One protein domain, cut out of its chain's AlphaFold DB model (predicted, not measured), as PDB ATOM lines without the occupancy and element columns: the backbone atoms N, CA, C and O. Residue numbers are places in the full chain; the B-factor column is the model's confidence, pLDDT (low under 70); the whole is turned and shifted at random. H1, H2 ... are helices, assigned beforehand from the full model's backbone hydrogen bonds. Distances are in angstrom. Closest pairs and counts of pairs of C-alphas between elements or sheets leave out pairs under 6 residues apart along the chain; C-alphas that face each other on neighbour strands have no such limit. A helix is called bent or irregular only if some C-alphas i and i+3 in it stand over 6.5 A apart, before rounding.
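AT A GLANCE: This is residues 96 to 151 of the 164 residues of an uncharacterized protein of Nitrospirae bacterium (UniProt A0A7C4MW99). One longer helix, H2, lies as a bar across two shorter helices, H1 and H3, which sit next to each other under it and run opposite ways. H1 packs under the first half of the bar and H3 under its second half, while the two links loop out past the bar's two ends. The printed part has 56 residues with three named helices, in the order H1, H2, H3 along the chain, and no named strand; the class is all helix. The whole is compact, with a radius of gyration of the C-alphas of 10.7 A, and elongated, spanning 32 by 18 by 18 A.

IN THESE COORDINATES: The printed part begins with H1, residues 96 to 108, which runs 17.4 A from C-alpha 96 at (117.895, 100.601, 79.551) to C-alpha 108. Residues 109 to 116 then lead to H2, residues 117 to 132, the longest helix, at 21.8 A from first to last C-alpha; it begins at C-alpha 117 at (104.755, 100.541, 89.927). After residues 133 to 141 comes H3, residues 142 to 151, 14.4 A long, which ends at C-alpha 151 at (110.615, 95.683, 66.417). No helix is bent or irregular.

HOW THE PARTS SIT: H1 touches H2 with residues 98 to 102 alone, and H2 touches H1 with residues 120 to 124 alone. Their closest C-alphas are those of Leu 102 and Tyr 124, 6.3 A apart, and their lines are about perpendicular, at 79 degrees. Farther along H2, residues 127 to 131 alone touch H3. The closest C-alphas there are those of Val 127 and Tyr 148, 6.8 A apart, and the lines of H2 and H3 are also about perpendicular, at 79 degrees. H1 and H3 only just touch, with 3 pairs of C-alphas within 8 A, and H1 does so with residues 102 to 106 alone. Their closest C-alphas are those of Ile 106 and Val 142, 7.0 A apart, and they run opposite ways at a shallow tilt of 26 degrees. The helix packing is mostly crossed, but only just: 1 of the 3 touching pairs is at a shallow tilt. In H1, H2 and H3 every O i to N i+4 pair is within hydrogen-bond range.

THE WHOLE: The two C-alphas farthest apart are those of Trp 114 and Arg 134, at 32.1 A, one in each link. The C-alphas of Pro 96 and Ala 151, the first and last printed, are 15.8 A apart. Both links, of 8 residues from H1 to H2 and 9 from H2 to H3, are short. The printed part has no cut. The mean pLDDT of the printed part is 93.0, and no printed residue is under 70.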
ATOM      1  N   PRO A  96     117.277 101.495  78.567       93.19
ATOM      2  CA  PRO A  96     117.895 100.601  79.551       93.19
ATOM      3  C   PRO A  96     117.100 100.463  80.857       93.19
ATOM      4  O   PRO A  96     116.995  99.368  81.401       93.19
ATOM      5  N   VAL A  97     116.478 101.546  81.335       96.12
ATOM      6  CA  VAL A  97     115.682 101.533  82.574       96.12
ATOM      7  C   VAL A  97     114.367 100.782  82.379       96.12
ATOM      8  O   VAL A  97     113.980  99.963  83.216       96.12
ATOM      9  N   VAL A  98     113.695 101.019  81.249       95.31
ATOM     10  CA  VAL A  98     112.484 100.272  80.873       95.31
ATOM     11  C   VAL A  98     112.799  98.777  80.775       95.31
ATOM     12  O   VAL A  98     112.036  97.950  81.271       95.31
ATOM     13  N   LEU A  99     113.944  98.420  80.188       95.00
ATOM     14  CA  LEU A  99     114.391  97.035  80.070       95.00
ATOM     15  C   LEU A  99     114.717  96.389  81.406       95.00
ATOM     16  O   LEU A  99     114.245  95.282  81.647       95.00
ATOM     17  N   ALA A 100     115.456  97.073  82.277       96.69
ATOM     18  CA  ALA A 100     115.749  96.572  83.614       96.69
ATOM     19  C   ALA A 100     114.455  96.252  84.379       96.69
ATOM     20  O   ALA A 100     114.328  95.177  84.956       96.69
ATOM     21  N   SER A 101     113.453  97.136  84.301       97.31
ATOM     22  CA  SER A 101     112.140  96.916  84.919       97.31
ATOM     23  C   SER A 101     111.406  95.696  84.355       97.31
ATOM     24  O   SER A 101     110.867  94.885  85.109       97.31
ATOM     25  N   LEU A 102     111.390  95.543  83.029       96.69
ATOM     26  CA  LEU A 102     110.729  94.412  82.374       96.69
ATOM     27  C   LEU A 102     111.434  93.084  82.671       96.69
ATOM     28  O   LEU A 102     110.759  92.086  82.921       96.69
ATOM     29  N   LEU A 103     112.769  93.069  82.670       97.06
ATOM     30  CA  LEU A 103     113.574  91.893  83.005       97.06
ATOM     31  C   LEU A 103     113.388  91.487  84.464       97.06
ATOM     32  O   LEU A 103     113.136  90.314  84.718       97.06
ATOM     33  N   GLU A 104     113.418  92.441  85.397       97.44
ATOM     34  CA  GLU A 104     113.127  92.198  86.815       97.44
ATOM     35  C   GLU A 104     111.769  91.500  86.969       97.44
ATOM     36  O   GLU A 104     111.657  90.450  87.607       97.44
ATOM     37  N   LYS A 105     110.744  92.015  86.279       97.00
ATOM     38  CA  LYS A 105     109.410  91.421  86.329       97.00
ATOM     39  C   LYS A 105     109.349  90.017  85.744       97.00
ATOM     40  O   LYS A 105     108.666  89.164  86.309       97.00
ATOM     41  N   ILE A 106     110.008  89.787  84.614       96.19
ATOM     42  CA  ILE A 106     109.983  88.500  83.908       96.19
ATOM     43  C   ILE A 106     110.791  87.441  84.665       96.19
ATOM     44  O   ILE A 106     110.340  86.309  84.786       96.19
ATOM     45  N   MET A 107     111.974  87.800  85.161       96.25
ATOM     46  CA  MET A 107     112.917  86.854  85.760       96.25
ATOM     47  C   MET A 107     112.629  86.589  87.238       96.25
ATOM     48  O   MET A 107     112.825  85.470  87.700       96.25
ATOM     49  N   ARG A 108     112.189  87.608  87.985       95.94
ATOM     50  CA  ARG A 108     112.038  87.543  89.450       95.94
ATOM     51  C   ARG A 108     110.602  87.745  89.926       95.94
ATOM     52  O   ARG A 108     110.313  87.573  91.103       95.94
ATOM     53  N   GLY A 109     109.685  88.119  89.033       95.94
ATOM     54  CA  GLY A 109     108.285  88.366  89.382       95.94
ATOM     55  C   GLY A 109     108.038  89.691  90.117       95.94
ATOM     56  O   GLY A 109     106.878  90.019  90.393       95.94
ATOM     57  N   THR A 110     109.080  90.479  90.370       96.88
ATOM     58  CA  THR A 110     109.095  91.720  91.162       96.88
ATOM     59  C   THR A 110     109.111  92.978  90.286       96.88
ATOM     60  O   THR A 110     109.179  92.911  89.064       96.88
ATOM     61  N   TRP A 111     108.978  94.153  90.904       97.81
ATOM     62  CA  TRP A 111     109.132  95.453  90.239       97.81
ATOM     63  C   TRP A 111     110.320  96.196  90.853       97.81
ATOM     64  O   TRP A 111     110.608  96.007  92.036       97.81
ATOM     65  N   LEU A 112     110.963  97.086  90.093       97.75
ATOM     66  CA  LEU A 112     112.027  97.937  90.633       97.75
ATOM     67  C   LEU A 112     111.447  98.876  91.690       97.75
ATOM     68  O   LEU A 112     110.460  99.568  91.435       97.75
ATOM     69  N   ARG A 113     112.053  98.910  92.879       96.56
ATOM     70  CA  ARG A 113     111.496  99.624  94.042       96.56
ATOM     71  C   ARG A 113     111.543 101.146  93.907       96.56
ATOM     72  O   ARG A 113     110.701 101.827  94.476       96.56
ATOM     73  N   TRP A 114     112.504 101.665  93.150       95.12
ATOM     74  CA  TRP A 114     112.722 103.102  92.953       95.12
ATOM     75  C   TRP A 114     111.923 103.698  91.787       95.12
ATOM     76  O   TRP A 114     112.025 104.890  91.524       95.12
ATOM     77  N   ILE A 115     111.127 102.894  91.071       96.00
ATOM     78  CA  ILE A 115     110.260 103.375  89.989       96.00
ATOM     79  C   ILE A 115     108.811 103.146  90.389       96.00
ATOM     80  O   ILE A 115     108.444 102.080  90.885       96.00
ATOM     81  N   ASN A 116     107.943 104.111  90.101       95.38
ATOM     82  CA  ASN A 116     106.517 103.952  90.345       95.38
ATOM     83  C   ASN A 116     105.965 102.689  89.644       95.38
ATOM     84  O   ASN A 116     106.089 102.514  88.428       95.38
ATOM     85  N   ARG A 117     105.311 101.814  90.415       96.81
ATOM     86  CA  ARG A 117     104.755 100.541  89.927       96.81
ATOM     87  C   ARG A 117     103.779 100.713  88.761       96.81
ATOM     88  O   ARG A 117     103.746  99.859  87.883       96.81
ATOM     89  N   GLN A 118     102.969 101.773  88.735       96.44
ATOM     90  CA  GLN A 118     101.983 101.996  87.671       96.44
ATOM     91  C   GLN A 118     102.662 102.252  86.321       96.44
ATOM     92  O   GLN A 118     102.209 101.731  85.302       96.44
ATOM     93  N   ILE A 119     103.784 102.977  86.323       95.44
ATOM     94  CA  ILE A 119     104.597 103.226  85.126       95.44
ATOM     95  C   ILE A 119     105.169 101.903  84.600       95.44
ATOM     96  O   ILE A 119     105.007 101.576  83.423       95.44
ATOM     97  N   GLN A 120     105.763 101.100  85.488       97.12
ATOM     98  CA  GLN A 120     106.323  99.790  85.139       97.12
ATOM     99  C   GLN A 120     105.251  98.821  84.616       97.12
ATOM    100  O   GLN A 120     105.437  98.142  83.605       97.12
ATOM    101  N   LEU A 121     104.081  98.803  85.261       96.69
ATOM    102  CA  LEU A 121     102.933  98.010  84.834       96.69
ATOM    103  C   LEU A 121     102.441  98.432  83.445       96.69
ATOM    104  O   LEU A 121     102.069  97.577  82.642       96.69
ATOM    105  N   TRP A 122     102.444  99.732  83.146       95.56
ATOM    106  CA  TRP A 122     102.090 100.233  81.823       95.56
ATOM    107  C   TRP A 122     103.085  99.764  80.750       95.56
ATOM    108  O   TRP A 122     102.649  99.344  79.673       95.56
ATOM    109  N   TRP A 123     104.394  99.739  81.037       95.38
ATOM    110  CA  TRP A 123     105.394  99.148  80.131       95.38
ATOM    111  C   TRP A 123     105.122  97.670  79.887       95.38
ATOM    112  O   TRP A 123     105.002  97.250  78.737       95.38
ATOM    113  N   TYR A 124     104.945  96.899  80.959       95.31
ATOM    114  CA  TYR A 124     104.678  95.467  80.871       95.31
ATOM    115  C   TYR A 124     103.421  95.185  80.042       95.31
ATOM    116  O   TYR A 124     103.479  94.438  79.069       95.31
ATOM    117  N   ARG A 125     102.308  95.871  80.336       93.81
ATOM    118  CA  ARG A 125     101.056  95.767  79.568       93.81
ATOM    119  C   ARG A 125     101.233  96.165  78.106       93.81
ATOM    120  O   ARG A 125     100.607  95.563  77.237       93.81
ATOM    121  N   SER A 126     102.078  97.154  77.820       91.62
ATOM    122  CA  SER A 126     102.371  97.577  76.448       91.62
ATOM    123  C   SER A 126     103.096  96.486  75.658       91.62
ATOM    124  O   SER A 126     102.765  96.272  74.490       91.62
ATOM    125  N   VAL A 127     104.041  95.775  76.284       92.69
ATOM    126  CA  VAL A 127     104.704  94.609  75.680       92.69
ATOM    127  C   VAL A 127     103.711  93.460  75.534       92.69
ATOM    128  O   VAL A 127     103.557  92.944  74.432       92.69
ATOM    129  N   THR A 128     102.958  93.120  76.586       93.25
ATOM    130  CA  THR A 128     101.934  92.063  76.537       93.25
ATOM    131  C   THR A 128     100.951  92.303  75.401       93.25
ATOM    132  O   THR A 128     100.796  91.438  74.552       93.25
ATOM    133  N   LYS A 129     100.370  93.504  75.295       91.38
ATOM    134  CA  LYS A 129      99.449  93.860  74.207       91.38
ATOM    135  C   LYS A 129     100.095  93.716  72.827       91.38
ATOM    136  O   LYS A 129      99.432  93.291  71.887       91.38
ATOM    137  N   TRP A 130     101.369  94.084  72.679       91.31
ATOM    138  CA  TRP A 130     102.086  93.942  71.410       91.31
ATOM    139  C   TRP A 130     102.304  92.470  71.026       91.31
ATOM    140  O   TRP A 130     102.147  92.127  69.853       91.31
ATOM    141  N   VAL A 131     102.614  91.607  71.997       92.44
ATOM    142  CA  VAL A 131     102.788  90.163  71.780       92.44
ATOM    143  C   VAL A 131     101.440  89.478  71.537       92.44
ATOM    144  O   VAL A 131     101.315  88.720  70.581       92.44
ATOM    145  N   SER A 132     100.412  89.803  72.328       90.25
ATOM    146  CA  SER A 132      99.061  89.229  72.230       90.25
ATOM    147  C   SER A 132      98.410  89.440  70.866       90.25
ATOM    148  O   SER A 132      97.638  88.603  70.421       90.25
ATOM    149  N   LYS A 133      98.757  90.525  70.161       88.81
ATOM    150  CA  LYS A 133      98.326  90.751  68.771       88.81
ATOM    151  C   LYS A 133      98.887  89.732  67.770       88.81
ATOM    152  O   LYS A 133      98.394  89.665  66.654       88.81
ATOM    153  N   ARG A 134      99.952  89.011  68.128       89.19
ATOM    154  CA  ARG A 134     100.648  88.044  67.265       89.19
ATOM    155  C   ARG A 134     100.435  86.606  67.709       89.19
ATOM    156  O   ARG A 134     100.508  85.709  66.882       89.19
ATOM    157  N   ARG A 135     100.247  86.382  69.009       87.81
ATOM    158  CA  ARG A 135     100.068  85.054  69.601       87.81
ATOM    159  C   ARG A 135      99.460  85.164  70.994       87.81
ATOM    160  O   ARG A 135      99.743  86.118  71.713       87.81
ATOM    161  N   THR A 136      98.683  84.172  71.408       87.25
ATOM    162  CA  THR A 136      98.164  84.095  72.780       87.25
ATOM    163  C   THR A 136      99.287  83.707  73.738       87.25
ATOM    164  O   THR A 136      99.965  82.707  73.521       87.25
ATOM    165  N   VAL A 137      99.493  84.485  74.806       85.31
ATOM    166  CA  VAL A 137     100.578  84.250  75.773       85.31
ATOM    167  C   VAL A 137     100.062  84.401  77.198       85.31
ATOM    168  O   VAL A 137      99.413  85.396  77.513       85.31
ATOM    169  N   ARG A 138     100.373  83.427  78.064       81.62
ATOM    170  CA  ARG A 138     100.023  83.455  79.496       81.62
ATOM    171  C   ARG A 138     100.967  84.340  80.320       81.62
ATOM    172  O   ARG A 138     100.525  84.991  81.262       81.62
ATOM    173  N   SER A 139     102.247  84.397  79.957       86.12
ATOM    174  CA  SER A 139     103.268  85.218  80.618       86.12
ATOM    175  C   SER A 139     104.361  85.663  79.642       86.12
ATOM    176  O   SER A 139     104.705  84.956  78.695       86.12
ATOM    177  N   LEU A 140     104.918  86.858  79.855       92.62
ATOM    178  CA  LEU A 140     106.052  87.323  79.058       92.62
ATOM    179  C   LEU A 140     107.325  86.560  79.431       92.62
ATOM    180  O   LEU A 140     107.529  86.185  80.580       92.62
ATOM    181  N   THR A 141     108.199  86.378  78.444       94.50
ATOM    182  CA  THR A 141     109.515  85.747  78.602       94.50
ATOM    183  C   THR A 141     110.578  86.673  78.021       94.50
ATOM    184  O   THR A 141     110.257  87.612  77.285       94.50
ATOM    185  N   VAL A 142     111.851  86.402  78.313       93.56
ATOM    186  CA  VAL A 142     112.978  87.174  77.760       93.56
ATOM    187  C   VAL A 142     112.965  87.157  76.226       93.56
ATOM    188  O   VAL A 142     113.269  88.166  75.593       93.56
ATOM    189  N   TRP A 143     112.523  86.051  75.617       92.62
ATOM    190  CA  TRP A 143     112.363  85.948  74.167       92.62
ATOM    191  C   TRP A 143     111.377  86.983  73.609       92.62
ATOM    192  O   TRP A 143     111.696  87.713  72.672       92.62
ATOM    193  N   HIS A 144     110.205  87.115  74.234       93.38
ATOM    194  CA  HIS A 144     109.204  88.106  73.834       93.38
ATOM    195  C   HIS A 144     109.723  89.543  73.964       93.38
ATOM    196  O   HIS A 144     109.411  90.397  73.134       93.38
ATOM    197  N   LEU A 145     110.530  89.812  74.994       91.56
ATOM    198  CA  LEU A 145     111.168  91.113  75.171       91.56
ATOM    199  C   LEU A 145     112.192  91.391  74.064       91.56
ATOM    200  O   LEU A 145     112.199  92.488  73.508       91.56
ATOM    201  N   LYS A 146     113.007  90.396  73.696       90.44
ATOM    202  CA  LYS A 146     113.953  90.488  72.575       90.44
ATOM    203  C   LYS A 146     113.226  90.819  71.267       90.44
ATOM    204  O   LYS A 146     113.602  91.775  70.596       90.44
ATOM    205  N   GLU A 147     112.151  90.101  70.936       90.31
ATOM    206  CA  GLU A 147     111.327  90.386  69.746       90.31
ATOM    207  C   GLU A 147     110.748  91.813  69.769       90.31
ATOM    208  O   GLU A 147     110.818  92.536  68.772       90.31
ATOM    209  N   TYR A 148     110.206  92.239  70.915       88.50
ATOM    210  CA  TYR A 148     109.663  93.585  71.093       88.50
ATOM    211  C   TYR A 148     110.720  94.667  70.848       88.50
ATOM    212  O   TYR A 148     110.436  95.669  70.188       88.50
ATOM    213  N   LEU A 149     111.941  94.455  71.345       84.31
ATOM    214  CA  LEU A 149     113.059  95.370  71.144       84.31
ATOM    215  C   LEU A 149     113.456  95.477  69.680       84.31
ATOM    216  O   LEU A 149     113.502  96.584  69.157       84.31
ATOM    217  N   PHE A 150     113.674  94.356  68.993       82.12
ATOM    218  CA  PHE A 150     114.024  94.377  67.568       82.12
ATOM    219  C   PHE A 150     112.970  95.081  66.708       82.12
ATOM    220  O   PHE A 150     113.298  95.686  65.687       82.12
ATOM    221  N   ALA A 151     111.705  95.026  67.122       81.44
ATOM    222  CA  ALA A 151     110.615  95.683  66.417       81.44
ATOM    223  C   ALA A 151     110.483  97.186  66.715       81.44
ATOM    224  O   ALA A 151     109.831  97.886  65.940       81.44
TER     225      ALA A 151